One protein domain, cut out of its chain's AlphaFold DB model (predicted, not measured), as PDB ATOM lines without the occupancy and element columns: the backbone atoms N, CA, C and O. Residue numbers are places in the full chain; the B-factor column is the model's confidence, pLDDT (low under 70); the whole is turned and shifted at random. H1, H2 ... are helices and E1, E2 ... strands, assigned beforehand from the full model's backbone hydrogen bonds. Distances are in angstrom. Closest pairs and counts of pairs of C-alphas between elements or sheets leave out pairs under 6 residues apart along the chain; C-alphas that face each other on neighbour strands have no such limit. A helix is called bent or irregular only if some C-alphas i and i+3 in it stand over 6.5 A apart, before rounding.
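Overview. This is residues 29 to 161 of the 187 residues of an uncharacterized protein of Luteitalea sp (UniProt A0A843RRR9). A three-stranded sheet of E1, E3 and E2 is covered on one face by the helix H3, which runs along its strands near the middle of the domain, while the sheet's other face is left bare. On the side of H3 away from the sheet, H2 and the long H5 pack on it at a slant, H1 crosses near the first residues of H3, and a small outlying part of H4 with the short hairpin E4 and E5 lies where H5 begins. The 133 printed residues hold five named helices and five named strands in the order H1 H2 E1 E2 E3 H3 H4 E4 E5 H5, and the class is mixed, helices and strands. The larger sheet has the order E1 E3 E2 and is mixed; E4 and E5 form an antiparallel sheet of two. The whole is compact, with a radius of gyration of the C-alphas of 14.4 A, and rounded, with spans of 42 by 34 by 28 A.

Along the chain. Begin with the larger sheet: find C-alpha 62 at (17.526, 106.661, 131.371), where E1, residues 62 to 67, begins. E3, residues 88 to 96, is 24.3 A long, and E2, residues 78 to 85, is 23.7 A long. Then look for H3, residues 102 to 117, which runs 22.4 A from C-alpha 102 at (22.627, 95.903, 147.514). H2 is residues 46 to 56, 15.0 A long, and H1 is residues 32 to 44, 19.4 A long; H1 is irregular, with C-alphas 33 and 36 7.2 A apart. Farther along the printed part come H4, residues 122 to 127, E4, residues 132 to 134, and E5, residues 140 to 142. H5, residues 143 to 161, runs 27.4 A to C-alpha 161 at (40.553, 93.442, 152.716).

Arrangement. In the larger sheet, E3 is the inner strand. E1 and E3 are parallel at 12 degrees, with N 64 and O 92 3.0 A apart, within hydrogen-bond range. E2 and E3 form a hairpin, antiparallel at 162 degrees, with N 81 and O 93 at 2.9 A. Residues 29 to 30 pair in parallel with residues 64 to 65 of E1. H3 is on one face of this sheet, in an arrangement of two layers, a helix layer on one face of a sheet; its height over the sheet is 9.0 A. It lies over E3 and E2, and runs along the strands at 22 degrees to E2 on the local plane; look at Thr 80 and Glu 109, the closest C-alphas of E2 and H3, 6.2 A apart. From H3 move outward to H5: they touch at His 108 and Gly 149, 4.2 A between these closest C-alphas, at a steep tilt of 40 degrees, opposite ways. H2 touches H3 at a steep tilt of 44 degrees, the same way, closest at the C-alphas of Phe 48 and Ala 107, 6.5 A. H1 touches H5 with residues 40 to 44 alone, about perpendicular at 82 degrees, closest at the C-alphas of Thr 44 and Val 156, 5.4 A; with its residues 32 to 34 it only grazes the larger sheet. E4 and E5 form a hairpin, with N 133 and O 141 at 2.8 A. H4 touches no helix; its closest C-alphas to E4 are Val 126 and Val 132, 5.4 A. In H2, H3 and H4 every O i to N i+4 pair is within hydrogen-bond range; H1 has 7 of 9 and H5 13 of 15.

Size, cuts and confidence. Look at Ala 86 and Gly 161 for the two C-alphas farthest apart, 46.8 A. The printed part runs from residue 29 to 161 with no cut. No link is long; E1 to E2, with 10 residues between them, is short, and the others are tight. The mean pLDDT of the printed part is 89.5, and 11 residues are under 70: 71, 73 to 74, 123 to 124, 127, 129, 136 to 137 and 160 to 161.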
ATOM      1  N   ARG A  29      20.942 107.285 137.329       97.19
ATOM      2  CA  ARG A  29      20.528 108.018 138.529       97.19
ATOM      3  C   ARG A  29      20.237 107.049 139.658       97.19
ATOM      4  O   ARG A  29      19.548 106.051 139.479       97.19
ATOM      5  N   VAL A  30      20.765 107.352 140.831       96.12
ATOM      6  CA  VAL A  30      20.647 106.496 142.009       96.12
ATOM      7  C   VAL A  30      20.102 107.320 143.164       96.12
ATOM      8  O   VAL A  30      20.434 108.495 143.300       96.12
ATOM      9  N   ASP A  31      19.245 106.709 143.973       94.12
ATOM     10  CA  ASP A  31      18.779 107.290 145.227       94.12
ATOM     11  C   ASP A  31      19.980 107.643 146.131       94.12
ATOM     12  O   ASP A  31      20.933 106.852 146.198       94.12
ATOM     13  N   PRO A  32      19.954 108.776 146.863       94.56
ATOM     14  CA  PRO A  32      21.027 109.169 147.778       94.56
ATOM     15  C   PRO A  32      21.464 108.069 148.763       94.56
ATOM     16  O   PRO A  32      22.642 107.954 149.109       94.56
ATOM     17  N   ALA A  33      20.547 107.197 149.190       94.12
ATOM     18  CA  ALA A  33      20.853 106.071 150.071       94.12
ATOM     19  C   ALA A  33      21.775 105.014 149.425       94.12
ATOM     20  O   ALA A  33      22.417 104.237 150.138       94.12
ATOM     21  N   LEU A  34      21.851 104.972 148.093       96.00
ATOM     22  CA  LEU A  34      22.661 104.032 147.313       96.00
ATOM     23  C   LEU A  34      23.985 104.632 146.820       96.00
ATOM     24  O   LEU A  34      24.875 103.874 146.435       96.00
ATOM     25  N   GLU A  35      24.176 105.951 146.886       95.19
ATOM     26  CA  GLU A  35      25.378 106.623 146.363       95.19
ATOM     27  C   GLU A  35      26.679 106.048 146.931       95.19
ATOM     28  O   GLU A  35      27.618 105.756 146.190       95.19
ATOM     29  N   ARG A  36      26.733 105.801 148.247       95.12
ATOM     30  CA  ARG A  36      27.920 105.209 148.893       95.12
ATOM     31  C   ARG A  36      28.208 103.786 148.408       95.12
ATOM     32  O   ARG A  36      29.373 103.403 148.292       95.12
ATOM     33  N   VAL A  37      27.162 103.004 148.132       96.12
ATOM     34  CA  VAL A  37      27.276 101.639 147.597       96.12
ATOM     35  C   VAL A  37      27.829 101.700 146.175       96.12
ATOM     36  O   VAL A  37      28.850 101.078 145.886       96.12
ATOM     37  N   VAL A  38      27.229 102.535 145.330       96.88
ATOM     38  CA  VAL A  38      27.606 102.736 143.926       96.88
ATOM     39  C   VAL A  38      29.037 103.262 143.799       96.88
ATOM     40  O   VAL A  38      29.834 102.703 143.052       96.88
ATOM     41  N   ALA A  39      29.415 104.277 144.580       95.50
ATOM     42  CA  ALA A  39      30.772 104.824 144.580       95.50
ATOM     43  C   ALA A  39      31.817 103.772 144.988       95.50
ATOM     44  O   ALA A  39      32.943 103.749 144.482       95.50
ATOM     45  N   ARG A  40      31.464 102.864 145.906       95.44
ATOM     46  CA  ARG A  40      32.331 101.742 146.274       95.44
ATOM     47  C   ARG A  40      32.439 100.723 145.142       95.44
ATOM     48  O   ARG A  40      33.560 100.321 144.834       95.44
ATOM     49  N   MET A  41      31.325 100.333 144.527       97.38
ATOM     50  CA  MET A  41      31.313  99.425 143.373       97.38
ATOM     51  C   MET A  41      32.162  99.982 142.229       97.38
ATOM     52  O   MET A  41      33.060  99.298 141.753       97.38
ATOM     53  N   TRP A  42      31.979 101.262 141.893       96.38
ATOM     54  CA  TRP A  42      32.743 101.970 140.866       96.38
ATOM     55  C   TRP A  42      34.256 101.890 141.078       96.38
ATOM     56  O   TRP A  42      35.007 101.525 140.170       96.38
ATOM     57  N   ARG A  43      34.720 102.181 142.298       94.94
ATOM     58  CA  ARG A  43      36.154 102.143 142.621       94.94
ATOM     59  C   ARG A  43      36.736 100.733 142.571       94.94
ATOM     60  O   ARG A  43      37.865 100.559 142.129       94.94
ATOM     61  N   THR A  44      35.984  99.729 143.015       95.69
ATOM     62  CA  THR A  44      36.543  98.400 143.324       95.69
ATOM     63  C   THR A  44      36.290  97.334 142.266       95.69
ATOM     64  O   THR A  44      37.097  96.419 142.152       95.69
ATOM     65  N   SER A  45      35.218  97.437 141.480       97.50
ATOM     66  CA  SER A  45      34.792  96.375 140.567       97.50
ATOM     67  C   SER A  45      34.989  96.762 139.097       97.50
ATOM     68  O   SER A  45      34.283  97.637 138.587       97.50
ATOM     69  N   PRO A  46      35.918  96.102 138.376       96.56
ATOM     70  CA  PRO A  46      36.024  96.227 136.925       96.56
ATOM     71  C   PRO A  46      34.744  95.806 136.196       96.56
ATOM     72  O   PRO A  46      34.389  96.430 135.200       96.56
ATOM     73  N   VAL A  47      34.034  94.791 136.702       97.75
ATOM     74  CA  VAL A  47      32.777  94.324 136.096       97.75
ATOM     75  C   VAL A  47      31.704  95.398 136.177       97.75
ATOM     76  O   VAL A  47      31.094  95.722 135.164       97.75
ATOM     77  N   PHE A  48      31.531  96.022 137.342       98.25
ATOM     78  CA  PHE A  48      30.574  97.114 137.491       98.25
ATOM     79  C   PHE A  48      30.902  98.296 136.568       98.25
ATOM     80  O   PHE A  48      30.010  98.863 135.941       98.25
ATOM     81  N   ARG A  49      32.189  98.642 136.413       97.75
ATOM     82  CA  ARG A  49      32.599  99.683 135.457       97.75
ATOM     83  C   ARG A  49      32.265  99.316 134.012       97.75
ATOM     84  O   ARG A  49      31.830 100.191 133.273       97.75
ATOM     85  N   ALA A  50      32.427  98.053 133.619       97.56
ATOM     86  CA  ALA A  50      32.054  97.587 132.284       97.56
ATOM     87  C   ALA A  50      30.537  97.683 132.041       97.56
ATOM     88  O   ALA A  50      30.120  98.173 130.993       97.56
ATOM     89  N   GLN A  51      29.712  97.306 133.027       98.19
ATOM     90  CA  GLN A  51      28.253  97.475 132.958       98.19
ATOM     91  C   GLN A  51      27.872  98.947 132.765       98.19
ATOM     92  O   GLN A  51      27.107  99.298 131.868       98.19
ATOM     93  N   CYS A  52      28.455  99.827 133.580       98.19
ATOM     94  CA  CYS A  52      28.251 101.263 133.473       98.19
ATOM     95  C   CYS A  52      28.713 101.834 132.126       98.19
ATOM     96  O   CYS A  52      28.006 102.663 131.565       98.19
ATOM     97  N   ALA A  53      29.860 101.398 131.595       96.56
ATOM     98  CA  ALA A  53      30.343 101.837 130.286       96.56
ATOM     99  C   ALA A  53      29.348 101.462 129.179       96.56
ATOM    100  O   ALA A  53      28.941 102.319 128.402       96.56
ATOM    101  N   ARG A  54      28.845 100.224 129.189       97.38
ATOM    102  CA  ARG A  54      27.855  99.770 128.208       97.38
ATOM    103  C   ARG A  54      26.535 100.546 128.278       97.38
ATOM    104  O   ARG A  54      25.920 100.788 127.241       97.38
ATOM    105  N   ILE A  55      26.097 100.926 129.481       96.81
ATOM    106  CA  ILE A  55      24.935 101.807 129.687       96.81
ATOM    107  C   ILE A  55      25.229 103.225 129.174       96.81
ATOM    108  O   ILE A  55      24.349 103.861 128.594       96.81
ATOM    109  N   ALA A  56      26.451 103.727 129.366       96.19
ATOM    110  CA  ALA A  56      26.870 105.048 128.896       96.19
ATOM    111  C   ALA A  56      26.879 105.155 127.362       96.19
ATOM    112  O   ALA A  56      26.563 106.220 126.833       96.19
ATOM    113  N   ASP A  57      27.165 104.051 126.664       95.94
ATOM    114  CA  ASP A  57      27.120 103.966 125.195       95.94
ATOM    115  C   ASP A  57      25.700 104.159 124.621       95.94
ATOM    116  O   ASP A  57      25.530 104.352 123.418       95.94
ATOM    117  N   GLU A  58      24.668 104.151 125.470       96.12
ATOM    118  CA  GLU A  58      23.271 104.395 125.101       96.12
ATOM    119  C   GLU A  58      22.740 105.675 125.768       96.12
ATOM    120  O   GLU A  58      21.950 105.617 126.715       96.12
ATOM    121  N   PRO A  59      23.117 106.868 125.273       92.50
ATOM    122  CA  PRO A  59      22.818 108.137 125.941       92.50
ATOM    123  C   PRO A  59      21.319 108.470 126.002       92.50
ATOM    124  O   PRO A  59      20.906 109.305 126.803       92.50
ATOM    125  N   THR A  60      20.488 107.827 125.174       94.19
ATOM    126  CA  THR A  60      19.025 107.991 125.197       94.19
ATOM    127  C   THR A  60      18.327 107.114 126.238       94.19
ATOM    128  O   THR A  60      17.124 107.264 126.438       94.19
ATOM    129  N   LEU A  61      19.035 106.162 126.855       97.12
ATOM    130  CA  LEU A  61      18.501 105.325 127.924       97.12
ATOM    131  C   LEU A  61      18.625 106.054 129.258       97.12
ATOM    132  O   LEU A  61      19.729 106.398 129.658       97.12
ATOM    133  N   PHE A  62      17.520 106.199 129.985       97.94
ATOM    134  CA  PHE A  62      17.526 106.661 131.371       97.94
ATOM    135  C   PHE A  62      17.376 105.495 132.357       97.94
ATOM    136  O   PHE A  62      16.350 104.810 132.361       97.94
ATOM    137  N   VAL A  63      18.368 105.292 133.225       98.25
ATOM    138  CA  VAL A  63      18.336 104.292 134.300       98.25
ATOM    139  C   VAL A  63      18.149 104.989 135.641       98.25
ATOM    140  O   VAL A  63      18.931 105.869 135.993       98.25
ATOM    141  N   ALA A  64      17.143 104.578 136.408       98.00
ATOM    142  CA  ALA A  64      16.930 105.067 137.765       98.00
ATOM    143  C   ALA A  64      16.857 103.910 138.766       98.00
ATOM    144  O   ALA A  64      16.225 102.892 138.491       98.00
ATOM    145  N   VAL A  65      17.517 104.074 139.916       97.81
ATOM    146  CA  VAL A  65      17.671 103.041 140.950       97.81
ATOM    147  C   VAL A  65      17.251 103.581 142.313       97.81
ATOM    148  O   VAL A  65      17.783 104.599 142.752       97.81
ATOM    149  N   TRP A  66      16.354 102.890 143.013       96.75
ATOM    150  CA  TRP A  66      15.941 103.262 144.371       96.75
ATOM    151  C   TRP A  66      15.505 102.055 145.207       96.75
ATOM    152  O   TRP A  66      15.299 100.953 144.693       96.75
ATOM    153  N   TYR A  67      15.372 102.260 146.520       93.50
ATOM    154  CA  TYR A  67      14.755 101.274 147.409       93.50
ATOM    155  C   TYR A  67      13.230 101.404 147.379       93.50
ATOM    156  O   TYR A  67      12.710 102.510 147.517       93.50
ATOM    157  N   ASP A  68      12.511 100.288 147.264       89.31
ATOM    158  CA  ASP A  68      11.043 100.279 147.246       89.31
ATOM    159  C   ASP A  68      10.466  98.973 147.815       89.31
ATOM    160  O   ASP A  68      10.210  98.010 147.092       89.31
ATOM    161  N   GLU A  69      10.217  98.956 149.128       78.44
ATOM    162  CA  GLU A  69       9.597  97.808 149.810       78.44
ATOM    163  C   GLU A  69       8.146  97.574 149.387       78.44
ATOM    164  O   GLU A  69       7.651  96.453 149.433       78.44
ATOM    165  N   ARG A  70       7.425  98.640 149.019       77.06
ATOM    166  CA  ARG A  70       5.981  98.559 148.764       77.06
ATOM    167  C   ARG A  70       5.699  97.911 147.423       77.06
ATOM    168  O   ARG A  70       4.705  97.208 147.274       77.06
ATOM    169  N   ALA A  71       6.559  98.150 146.440       67.38
ATOM    170  CA  ALA A  71       6.380  97.561 145.128       67.38
ATOM    171  C   ALA A  71       6.893  96.115 145.034       67.38
ATOM    172  O   ALA A  71       6.415  95.343 144.192       67.38
ATOM    173  N   LEU A  72       7.824  95.726 145.906       71.75
ATOM    174  CA  LEU A  72       8.369  94.375 145.987       71.75
ATOM    175  C   LEU A  72       7.476  93.492 146.868       71.75
ATOM    176  O   LEU A  72       7.714  93.282 148.049       71.75
ATOM    177  N   HIS A  73       6.412  92.952 146.275       64.50
ATOM    178  CA  HIS A  73       5.536  92.009 146.968       64.50
ATOM    179  C   HIS A  73       6.232  90.645 147.151       64.50
ATOM    180  O   HIS A  73       6.758  90.065 146.196       64.50
ATOM    181  N   GLY A  74       6.177  90.082 148.362       67.19
ATOM    182  CA  GLY A  74       6.592  88.703 148.642       67.19
ATOM    183  C   GLY A  74       8.110  88.498 148.743       67.19
ATOM    184  O   GLY A  74       8.779  89.161 149.523       67.19
ATOM    185  N   ARG A  75       8.658  87.516 148.008       71.44
ATOM    186  CA  ARG A  75      10.076  87.091 148.088       71.44
ATOM    187  C   ARG A  75      11.015  87.835 147.121       71.44
ATOM    188  O   ARG A  75      12.165  87.424 146.961       71.44
ATOM    189  N   ARG A  76      10.536  88.874 146.428       81.75
ATOM    190  CA  ARG A  76      11.343  89.624 145.455       81.75
ATOM    191  C   ARG A  76      12.363  90.494 146.179       81.75
ATOM    192  O   ARG A  76      11.999  91.300 147.025       81.75
ATOM    193  N   ARG A  77      13.635  90.329 145.819       89.81
ATOM    194  CA  ARG A  77      14.743  91.114 146.384       89.81
ATOM    195  C   ARG A  77      15.056  92.358 145.554       89.81
ATOM    196  O   ARG A  77      15.535  93.360 146.070       89.81
ATOM    197  N   ALA A  78      14.784  92.275 144.260       91.75
ATOM    198  CA  ALA A  78      14.944  93.356 143.314       91.75
ATOM    199  C   ALA A  78      14.034  93.123 142.100       91.75
ATOM    200  O   ALA A  78      13.485  92.027 141.929       91.75
ATOM    201  N   VAL A  79      13.795  94.176 141.319       91.69
ATOM    202  CA  VAL A  79      13.116  94.090 140.026       91.69
ATOM    203  C   VAL A  79      13.526  95.248 139.124       91.69
ATOM    204  O   VAL A  79      13.548  96.404 139.561       91.69
ATOM    205  N   THR A  80      13.732  94.951 137.843       92.94
ATOM    206  CA  THR A  80      13.855  95.960 136.787       92.94
ATOM    207  C   THR A  80      12.599  96.016 135.924       92.94
ATOM    208  O   THR A  80      12.118  95.003 135.418       92.94
ATOM    209  N   THR A  81      12.070  97.224 135.720       92.62
ATOM    210  CA  THR A  81      11.002  97.494 134.751       92.62
ATOM    211  C   THR A  81      11.569  98.252 133.559       92.62
ATOM    212  O   THR A  81      12.221  99.281 133.732       92.62
ATOM    213  N   PHE A  82      11.269  97.786 132.348       93.38
ATOM    214  CA  PHE A  82      11.728  98.398 131.104       93.38
ATOM    215  C   PHE A  82      10.611  99.170 130.402       93.38
ATOM    216  O   PHE A  82       9.488  98.682 130.285       93.38
ATOM    217  N   VAL A  83      10.941 100.344 129.862       93.94
ATOM    218  CA  VAL A  83      10.077 101.112 128.957       93.94
ATOM    219  C   VAL A  83      10.751 101.201 127.597       93.94
ATOM    220  O   VAL A  83      11.914 101.601 127.484       93.94
ATOM    221  N   ARG A  84      10.006 100.833 126.552       93.56
ATOM    222  CA  ARG A  84      10.468 100.877 125.164       93.56
ATOM    223  C   ARG A  84       9.619 101.840 124.342       93.56
ATOM    224  O   ARG A  84       8.397 101.813 124.434       93.56
ATOM    225  N   HIS A  85      10.267 102.639 123.503       91.94
ATOM    226  CA  HIS A  85       9.621 103.496 122.509       91.94
ATOM    227  C   HIS A  85      10.137 103.114 121.123       91.94
ATOM    228  O   HIS A  85      11.346 103.006 120.928       91.94
ATOM    229  N   ALA A  86       9.233 102.850 120.173       90.75
ATOM    230  CA  ALA A  86       9.586 102.344 118.841       90.75
ATOM    231  C   ALA A  86      10.590 101.164 118.890       90.75
ATOM    232  O   ALA A  86      11.573 101.131 118.158       90.75
ATOM    233  N   ARG A  87      10.355 100.205 119.804       86.31
ATOM    234  CA  ARG A  87      11.212  99.033 120.115       86.31
ATOM    235  C   ARG A  87      12.577  99.330 120.761       86.31
ATOM    236  O   ARG A  87      13.181  98.410 121.314       86.31
ATOM    237  N   ARG A  88      13.032 100.585 120.804       89.88
ATOM    238  CA  ARG A  88      14.256 100.990 121.514       89.88
ATOM    239  C   ARG A  88      14.019 101.069 123.019       89.88
ATOM    240  O   ARG A  88      12.977 101.561 123.448       89.88
ATOM    241  N   LEU A  89      14.977 100.602 123.821       93.12
ATOM    242  CA  LEU A  89      14.944 100.781 125.272       93.12
ATOM    243  C   LEU A  89      15.238 102.249 125.617       93.12
ATOM    244  O   LEU A  89      16.288 102.762 125.243       93.12
ATOM    245  N   VAL A  90      14.304 102.917 126.299       96.19
ATOM    246  CA  VAL A  90      14.418 104.348 126.646       96.19
ATOM    247  C   VAL A  90      14.436 104.598 128.149       96.19
ATOM    248  O   VAL A  90      14.981 105.604 128.595       96.19
ATOM    249  N   SER A  91      13.896 103.680 128.954       97.12
ATOM    250  CA  SER A  91      14.020 103.757 130.409       97.12
ATOM    251  C   SER A  91      14.119 102.379 131.056       97.12
ATOM    252  O   SER A  91      13.463 101.432 130.615       97.12
ATOM    253  N   ALA A  92      14.920 102.291 132.116       97.31
ATOM    254  CA  ALA A  92      14.965 101.163 133.034       97.31
ATOM    255  C   ALA A  92      14.830 101.656 134.482       97.31
ATOM    256  O   ALA A  92      15.531 102.571 134.914       97.31
ATOM    257  N   GLN A  93      13.917 101.046 135.229       97.31
ATOM    258  CA  GLN A  93      13.629 101.384 136.619       97.31
ATOM    259  C   GLN A  93      13.984 100.201 137.506       97.31
ATOM    260  O   GLN A  93      13.303  99.176 137.456       97.31
ATOM    261  N   VAL A  94      15.035 100.351 138.304       96.50
ATOM    262  CA  VAL A  94      15.548  99.327 139.213       96.50
ATOM    263  C   VAL A  94      15.051  99.617 140.622       96.50
ATOM    264  O   VAL A  94      15.325 100.671 141.198       96.50
ATOM    265  N   ARG A  95      14.335  98.656 141.195       95.19
ATOM    266  CA  ARG A  95      13.819  98.727 142.562       95.19
ATOM    267  C   ARG A  95      14.452  97.632 143.390       95.19
ATOM    268  O   ARG A  95      14.383  96.467 143.008       95.19
ATOM    269  N   LEU A  96      15.049  98.006 144.515       94.12
ATOM    270  CA  LEU A  96      15.708  97.090 145.445       94.12
ATOM    271  C   LEU A  96      14.922  97.015 146.759       94.12
ATOM    272  O   LEU A  96      14.384  98.030 147.207       94.12
ATOM    273  N   SER A  97      14.891  95.852 147.406       90.94
ATOM    274  CA  SER A  97      14.457  95.759 148.802       90.94
ATOM    275  C   SER A  97      15.645  95.923 149.742       90.94
ATOM    276  O   SER A  97      16.800  95.621 149.426       90.94
ATOM    277  N   ARG A  98      15.361  96.438 150.929       87.12
ATOM    278  CA  ARG A  98      16.298  96.541 152.041       87.12
ATOM    279  C   ARG A  98      16.446  95.178 152.709       87.12
ATOM    280  O   ARG A  98      15.610  94.291 152.587       87.12
ATOM    281  N   GLY A  99      17.549  95.010 153.435       83.69
ATOM    282  CA  GLY A  99      17.856  93.762 154.146       83.69
ATOM    283  C   GLY A  99      18.576  92.705 153.302       83.69
ATOM    284  O   GLY A  99      18.972  91.671 153.835       83.69
ATOM    285  N   HIS A 100      18.821  92.976 152.021       88.62
ATOM    286  CA  HIS A 100      19.676  92.163 151.157       88.62
ATOM    287  C   HIS A 100      20.948  92.920 150.776       88.62
ATOM    288  O   HIS A 100      21.037  94.127 150.990       88.62
ATOM    289  N   ASP A 101      21.948  92.217 150.238       92.56
ATOM    290  CA  ASP A 101      23.193  92.851 149.802       92.56
ATOM    291  C   ASP A 101      22.935  93.701 148.542       92.56
ATOM    292  O   ASP A 101      22.737  93.138 147.458       92.56
ATOM    293  N   PRO A 102      22.953  95.045 148.644       95.06
ATOM    294  CA  PRO A 102      22.627  95.903 147.514       95.06
ATOM    295  C   PRO A 102      23.695  95.842 146.419       95.06
ATOM    296  O   PRO A 102      23.413  96.226 145.291       95.06
ATOM    297  N   VAL A 103      24.908  95.359 146.717       97.62
ATOM    298  CA  VAL A 103      25.985  95.234 145.726       97.62
ATOM    299  C   VAL A 103      25.665  94.137 144.717       97.62
ATOM    300  O   VAL A 103      25.774  94.362 143.516       97.62
ATOM    301  N   GLU A 104      25.274  92.958 145.206       97.38
ATOM    302  CA  GLU A 104      24.895  91.825 144.354       97.38
ATOM    303  C   GLU A 104      23.676  92.182 143.515       97.38
ATOM    304  O   GLU A 104      23.711  92.038 142.296       97.38
ATOM    305  N   LEU A 105      22.624  92.683 144.169       96.56
ATOM    306  CA  LEU A 105      21.354  92.963 143.512       96.56
ATOM    307  C   LEU A 105      21.481  94.081 142.483       96.56
ATOM    308  O   LEU A 105      21.013  93.925 141.366       96.56
ATOM    309  N   LEU A 106      22.159  95.183 142.808       97.56
ATOM    310  CA  LEU A 106      22.336  96.263 141.844       97.56
ATOM    311  C   LEU A 106      23.111  95.791 140.609       97.56
ATOM    312  O   LEU A 106      22.678  96.037 139.490       97.56
ATOM    313  N   ALA A 107      24.234  95.096 140.796       98.19
ATOM    314  CA  ALA A 107      25.020  94.588 139.673       98.19
ATOM    315  C   ALA A 107      24.253  93.552 138.838       98.19
ATOM    316  O   ALA A 107      24.397  93.525 137.619       98.19
ATOM    317  N   HIS A 108      23.426  92.727 139.478       97.81
ATOM    318  CA  HIS A 108      22.539  91.792 138.799       97.81
ATOM    319  C   HIS A 108      21.515  92.522 137.914       97.81
ATOM    320  O   HIS A 108      21.420  92.252 136.720       97.81
ATOM    321  N   GLU A 109      20.806  93.508 138.466       97.06
ATOM    322  CA  GLU A 109      19.787  94.267 137.731       97.06
ATOM    323  C   GLU A 109      20.388  95.119 136.598       97.06
ATOM    324  O   GLU A 109      19.805  95.236 135.519       97.06
ATOM    325  N   LEU A 110      21.592  95.673 136.791       98.12
ATOM    326  CA  LEU A 110      22.309  96.354 135.711       98.12
ATOM    327  C   LEU A 110      22.734  95.393 134.596       98.12
ATOM    328  O   LEU A 110      22.722  95.792 133.431       98.12
ATOM    329  N   GLU A 111      23.065  94.138 134.909       98.00
ATOM    330  CA  GLU A 111      23.369  93.150 133.871       98.00
ATOM    331  C   GLU A 111      22.136  92.842 133.021       98.00
ATOM    332  O   GLU A 111      22.254  92.752 131.803       98.00
ATOM    333  N   HIS A 112      20.940  92.779 133.613       95.88
ATOM    334  CA  HIS A 112      19.710  92.658 132.828       95.88
ATOM    335  C   HIS A 112      19.505  93.836 131.874       95.88
ATOM    336  O   HIS A 112      19.098  93.635 130.729       95.88
ATOM    337  N   ILE A 113      19.813  95.065 132.300       96.19
ATOM    338  CA  ILE A 113      19.789  96.230 131.404       96.19
ATOM    339  C   ILE A 113      20.784  96.036 130.253       96.19
ATOM    340  O   ILE A 113      20.415  96.235 129.096       96.19
ATOM    341  N   VAL A 114      22.011  95.608 130.553       97.00
ATOM    342  CA  VAL A 114      23.043  95.329 129.545       97.00
ATOM    343  C   VAL A 114      22.592  94.247 128.558       97.00
ATOM    344  O   VAL A 114      22.679  94.459 127.355       97.00
ATOM    345  N   GLU A 115      22.022  93.135 129.022       94.44
ATOM    346  CA  GLU A 115      21.478  92.081 128.153       94.44
ATOM    347  C   GLU A 115      20.387  92.614 127.213       94.44
ATOM    348  O   GLU A 115      20.340  92.259 126.034       94.44
ATOM    349  N   GLN A 116      19.519  93.502 127.708       93.19
ATOM    350  CA  GLN A 116      18.494  94.141 126.884       93.19
ATOM    351  C   GLN A 116      19.074  95.112 125.848       93.19
ATOM    352  O   GLN A 116      18.485  95.257 124.772       93.19
ATOM    353  N   LEU A 117      20.192  95.775 126.158       93.88
ATOM    354  CA  LEU A 117      20.933  96.616 125.218       93.88
ATOM    355  C   LEU A 117      21.697  95.786 124.177       93.88
ATOM    356  O   LEU A 117      21.810  96.201 123.027       93.88
ATOM    357  N   ASP A 118      22.165  94.596 124.551       93.00
ATOM    358  CA  ASP A 118      22.828  93.633 123.663       93.00
ATOM    359  C   ASP A 118      21.830  92.860 122.769       93.00
ATOM    360  O   ASP A 118      22.222  92.004 121.980       93.00
ATOM    361  N   GLY A 119      20.528  93.160 122.869       88.31
ATOM    362  CA  GLY A 119      19.488  92.567 122.025       88.31
ATOM    363  C   GLY A 119      19.069  91.153 122.434       88.31
ATOM    364  O   GLY A 119      18.471  90.439 121.628       88.31
ATOM    365  N   VAL A 120      19.353  90.734 123.673       84.00
ATOM    366  CA  VAL A 120      18.938  89.423 124.181       84.00
ATOM    367  C   VAL A 120      17.416  89.392 124.360       84.00
ATOM    368  O   VAL A 120      16.854  90.030 125.256       84.00
ATOM    369  N   ASP A 121      16.741  88.603 123.525       77.75
ATOM    370  CA  ASP A 121      15.328  88.277 123.708       77.75
ATOM    371  C   ASP A 121      15.182  87.133 124.723       77.75
ATOM    372  O   ASP A 121      15.318  85.950 124.401       77.75
ATOM    373  N   LEU A 122      14.896  87.503 125.972       74.88
ATOM    374  CA  LEU A 122      14.755  86.566 127.089       74.88
ATOM    375  C   LEU A 122      13.585  85.589 126.901       74.88
ATOM    376  O   LEU A 122      13.640  84.467 127.402       74.88
ATOM    377  N   SER A 123      12.550  85.972 126.145       69.88
ATOM    378  CA  SER A 123      11.403  85.098 125.868       69.88
ATOM    379  C   SER A 123      11.810  83.963 124.935       69.88
ATOM    380  O   SER A 123      11.463  82.805 125.164       69.88
ATOM    381  N   VAL A 124      12.599  84.289 123.910       69.25
ATOM    382  CA  VAL A 124      13.162  83.308 122.978       69.25
ATOM    383  C   VAL A 124      14.221  82.444 123.667       69.25
ATOM    384  O   VAL A 124      14.232  81.232 123.463       69.25
ATOM    385  N   ALA A 125      15.063  83.033 124.520       70.88
ATOM    386  CA  ALA A 125      16.099  82.308 125.255       70.88
ATOM    387  C   ALA A 125      15.514  81.246 126.209       70.88
ATOM    388  O   ALA A 125      16.004  80.119 126.262       70.88
ATOM    389  N   VAL A 126      14.405  81.553 126.898       71.69
ATOM    390  CA  VAL A 126      13.686  80.563 127.726       71.69
ATOM    391  C   VAL A 126      13.168  79.395 126.887       71.69
ATOM    392  O   VAL A 126      13.307  78.244 127.293       71.69
ATOM    393  N   LEU A 127      12.587  79.667 125.715       67.31
ATOM    394  CA  LEU A 127      12.051  78.620 124.837       67.31
ATOM    395  C   LEU A 127      13.146  77.713 124.261       67.31
ATOM    396  O   LEU A 127      12.891  76.541 123.998       67.31
ATOM    397  N   ARG A 128      14.361  78.240 124.084       71.06
ATOM    398  CA  ARG A 128      15.526  77.486 123.598       71.06
ATOM    399  C   ARG A 128      16.204  76.641 124.675       71.06
ATOM    400  O   ARG A 128      17.089  75.859 124.348       71.06
ATOM    401  N   GLY A 129      15.780  76.765 125.935       62.06
ATOM    402  CA  GLY A 129      16.447  76.101 127.054       62.06
ATOM    403  C   GLY A 129      17.833  76.681 127.339       62.06
ATOM    404  O   GLY A 129      18.668  75.995 127.930       62.06
ATOM    405  N   ASP A 130      18.077  77.932 126.933       70.75
ATOM    406  CA  ASP A 130      19.281  78.654 127.326       70.75
ATOM    407  C   ASP A 130      19.285  78.844 128.852       70.75
ATOM    408  O   ASP A 130      18.319  78.541 129.554       70.75
ATOM    409  N   GLN A 131      20.378  79.366 129.407       76.75
ATOM    410  CA  GLN A 131      20.565  79.563 130.852       76.75
ATOM    411  C   GLN A 131      19.697  80.708 131.436       76.75
ATOM    412  O   GLN A 131      20.146  81.470 132.295       76.75
ATOM    413  N   VAL A 132      18.459  80.831 130.958       77.75
ATOM    414  CA  VAL A 132      17.430  81.788 131.347       77.75
ATOM    415  C   VAL A 132      16.275  81.025 131.982       77.75
ATOM    416  O   VAL A 132      15.744  80.066 131.428       77.75
ATOM    417  N   ARG A 133      15.858  81.459 133.165       77.94
ATOM    418  CA  ARG A 133      14.727  80.890 133.892       77.94
ATOM    419  C   ARG A 133      13.657  81.950 134.044       77.94
ATOM    420  O   ARG A 133      13.947  83.070 134.444       77.94
ATOM    421  N   ARG A 134      12.404  81.583 133.789       77.06
ATOM    422  CA  ARG A 134      11.266  82.424 134.162       77.06
ATOM    423  C   ARG A 134      10.886  82.135 135.612       77.06
ATOM    424  O   ARG A 134      10.614  80.984 135.963       77.06
ATOM    425  N   ALA A 135      10.886  83.155 136.457       73.31
ATOM    426  CA  ALA A 135      10.378  83.050 137.814       73.31
ATOM    427  C   ALA A 135       8.841  82.949 137.804       73.31
ATOM    428  O   ALA A 135       8.168  83.326 136.841       73.31
ATOM    429  N   ARG A 136       8.260  82.415 138.889       69.44
ATOM    430  CA  ARG A 136       6.799  82.192 139.009       69.44
ATOM    431  C   ARG A 136       5.968  83.465 138.867       69.44
ATOM    432  O   ARG A 136       4.777  83.406 138.599       69.44
ATOM    433  N   ASP A 137       6.602  84.594 139.092       66.25
ATOM    434  CA  ASP A 137       6.021  85.921 139.131       66.25
ATOM    435  C   ASP A 137       6.177  86.669 137.788       66.25
ATOM    436  O   ASP A 137       5.855  87.853 137.688       66.25
ATOM    437  N   GLY A 138       6.676  85.965 136.766       72.12
ATOM    438  CA  GLY A 138       6.828  86.444 135.402       72.12
ATOM    439  C   GLY A 138       8.159  87.123 135.090       72.12
ATOM    440  O   GLY A 138       8.368  87.403 133.910       72.12
ATOM    441  N   SER A 139       9.042  87.358 136.072       79.38
ATOM    442  CA  SER A 139      10.378  87.905 135.804       79.38
ATOM    443  C   SER A 139      11.300  86.859 135.172       79.38
ATOM    444  O   SER A 139      11.015  85.656 135.176       79.38
ATOM    445  N   PHE A 140      12.400  87.326 134.591       83.75
ATOM    446  CA  PHE A 140      13.434  86.478 134.014       83.75
ATOM    447  C   PHE A 140      14.692  86.572 134.867       83.75
ATOM    448  O   PHE A 140      15.059  87.652 135.302       83.75
ATOM    449  N   GLU A 141      15.338  85.435 135.065       88.44
ATOM    450  CA  GLU A 141      16.622  85.285 135.737       88.44
ATOM    451  C   GLU A 141      17.594  84.686 134.730       88.44
ATOM    452  O   GLU A 141      17.317  83.628 134.157       88.44
ATOM    453  N   THR A 142      18.731  85.332 134.505       90.75
ATOM    454  CA  THR A 142      19.763  84.828 133.596       90.75
ATOM    455  C   THR A 142      20.992  84.425 134.386       90.75
ATOM    456  O   THR A 142      21.372  85.062 135.372       90.75
ATOM    457  N   ARG A 143      21.664  83.359 133.946       91.31
ATOM    458  CA  ARG A 143      22.939  82.968 134.550       91.31
ATOM    459  C   ARG A 143      23.978  84.087 134.456       91.31
ATOM    460  O   ARG A 143      24.692  84.306 135.428       91.31
ATOM    461  N   ARG A 144      24.013  84.822 133.343       93.50
ATOM    462  CA  ARG A 144      24.908  85.969 133.146       93.50
ATOM    463  C   ARG A 144      24.671  87.055 134.206       93.50
ATOM    464  O   ARG A 144      25.636  87.470 134.844       93.50
ATOM    465  N   ALA A 145      23.419  87.431 134.486       95.19
ATOM    466  CA  ALA A 145      23.096  88.397 135.542       95.19
ATOM    467  C   ALA A 145      23.440  87.892 136.949       95.19
ATOM    468  O   ALA A 145      24.000  88.631 137.762       95.19
ATOM    469  N   ILE A 146      23.165  86.618 137.246       94.12
ATOM    470  CA  ILE A 146      23.535  85.998 138.528       94.12
ATOM    471  C   ILE A 146      25.058  86.021 138.719       94.12
ATOM    472  O   ILE A 146      25.557  86.432 139.768       94.12
ATOM    473  N   GLU A 147      25.815  85.601 137.707       96.44
ATOM    474  CA  GLU A 147      27.276  85.558 137.762       96.44
ATOM    475  C   GLU A 147      27.889  86.952 137.887       96.44
ATOM    476  O   GLU A 147      28.806  87.133 138.697       96.44
ATOM    477  N   ALA A 148      27.370  87.934 137.145       97.69
ATOM    478  CA  ALA A 148      27.794  89.326 137.234       97.69
ATOM    479  C   ALA A 148      27.555  89.887 138.643       97.69
ATOM    480  O   ALA A 148      28.498  90.374 139.273       97.69
ATOM    481  N   GLY A 149      26.344  89.725 139.186       97.62
ATOM    482  CA  GLY A 149      25.995  90.176 140.536       97.62
ATOM    483  C   GLY A 149      26.918  89.597 141.609       97.62
ATOM    484  O   GLY A 149      27.532  90.327 142.396       97.62
ATOM    485  N   LEU A 150      27.104  88.274 141.594       97.56
ATOM    486  CA  LEU A 150      27.986  87.588 142.539       97.56
ATOM    487  C   LEU A 150      29.457  87.988 142.361       97.56
ATOM    488  O   LEU A 150      30.204  88.066 143.340       97.56
ATOM    489  N   ARG A 151      29.904  88.234 141.127       97.94
ATOM    490  CA  ARG A 151      31.280  88.654 140.849       97.94
ATOM    491  C   ARG A 151      31.559  90.057 141.376       97.94
ATOM    492  O   ARG A 151      32.550  90.224 142.086       97.94
ATOM    493  N   VAL A 152      30.679  91.023 141.116       98.25
ATOM    494  CA  VAL A 152      30.813  92.387 141.652       98.25
ATOM    495  C   VAL A 152      30.814  92.363 143.182       98.25
ATOM    496  O   VAL A 152      31.666  92.994 143.809       98.25
ATOM    497  N   GLN A 153      29.934  91.568 143.802       97.81
ATOM    498  CA  GLN A 153      29.917  91.382 145.254       97.81
ATOM    499  C   GLN A 153      31.269  90.888 145.790       97.81
ATOM    500  O   GLN A 153      31.783  91.448 146.765       97.81
ATOM    501  N   ARG A 154      31.873  89.873 145.155       97.12
ATOM    502  CA  ARG A 154      33.202  89.369 145.536       97.12
ATOM    503  C   ARG A 154      34.280  90.438 145.385       97.12
ATOM    504  O   ARG A 154      35.008  90.682 146.341       97.12
ATOM    505  N   GLU A 155      34.358  91.108 144.238       96.69
ATOM    506  CA  GLU A 155      35.356  92.157 143.962       96.69
ATOM    507  C   GLU A 155      35.289  93.286 145.005       96.69
ATOM    508  O   GLU A 155      36.296  93.679 145.597       96.69
ATOM    509  N   VAL A 156      34.074  93.727 145.330       95.88
ATOM    510  CA  VAL A 156      33.815  94.765 146.331       95.88
ATOM    511  C   VAL A 156      34.200  94.307 147.744       95.88
ATOM    512  O   VAL A 156      34.746  95.098 148.526       95.88
ATOM    513  N   ARG A 157      33.920  93.049 148.111       93.25
ATOM    514  CA  ARG A 157      34.295  92.466 149.414       93.25
ATOM    515  C   ARG A 157      35.808  92.276 149.543       93.25
ATOM    516  O   ARG A 157      36.355  92.657 150.572       93.25
ATOM    517  N   HIS A 158      36.487  91.786 148.509       86.69
ATOM    518  CA  HIS A 158      37.942  91.614 148.518       86.69
ATOM    519  C   HIS A 158      38.690  92.954 148.534       86.69
ATOM    520  O   HIS A 158      39.658  93.096 149.278       86.69
ATOM    521  N   GLY A 159      38.184  93.979 147.839       74.19
ATOM    522  CA  GLY A 159      38.753  95.330 147.895       74.19
ATOM    523  C   GLY A 159      38.714  95.982 149.286       74.19
ATOM    524  O   GLY A 159      39.517  96.867 149.565       74.19
ATOM    525  N   ARG A 160      37.828  95.537 150.196       62.44
ATOM    526  CA  ARG A 160      37.862  95.957 151.612       62.44
ATOM    527  C   ARG A 160      39.053  95.366 152.370       62.44
ATOM    528  O   ARG A 160      39.584  96.043 153.241       62.44
ATOM    529  N   GLY A 161      39.447  94.133 152.050       51.50
ATOM    530  CA  GLY A 161      40.553  93.442 152.716       51.50
ATOM    531  C   GLY A 161      41.909  94.057 152.380       51.50
ATOM    532  O   GLY A 161      42.689  94.320 153.285       51.50
TER     533      GLY A 161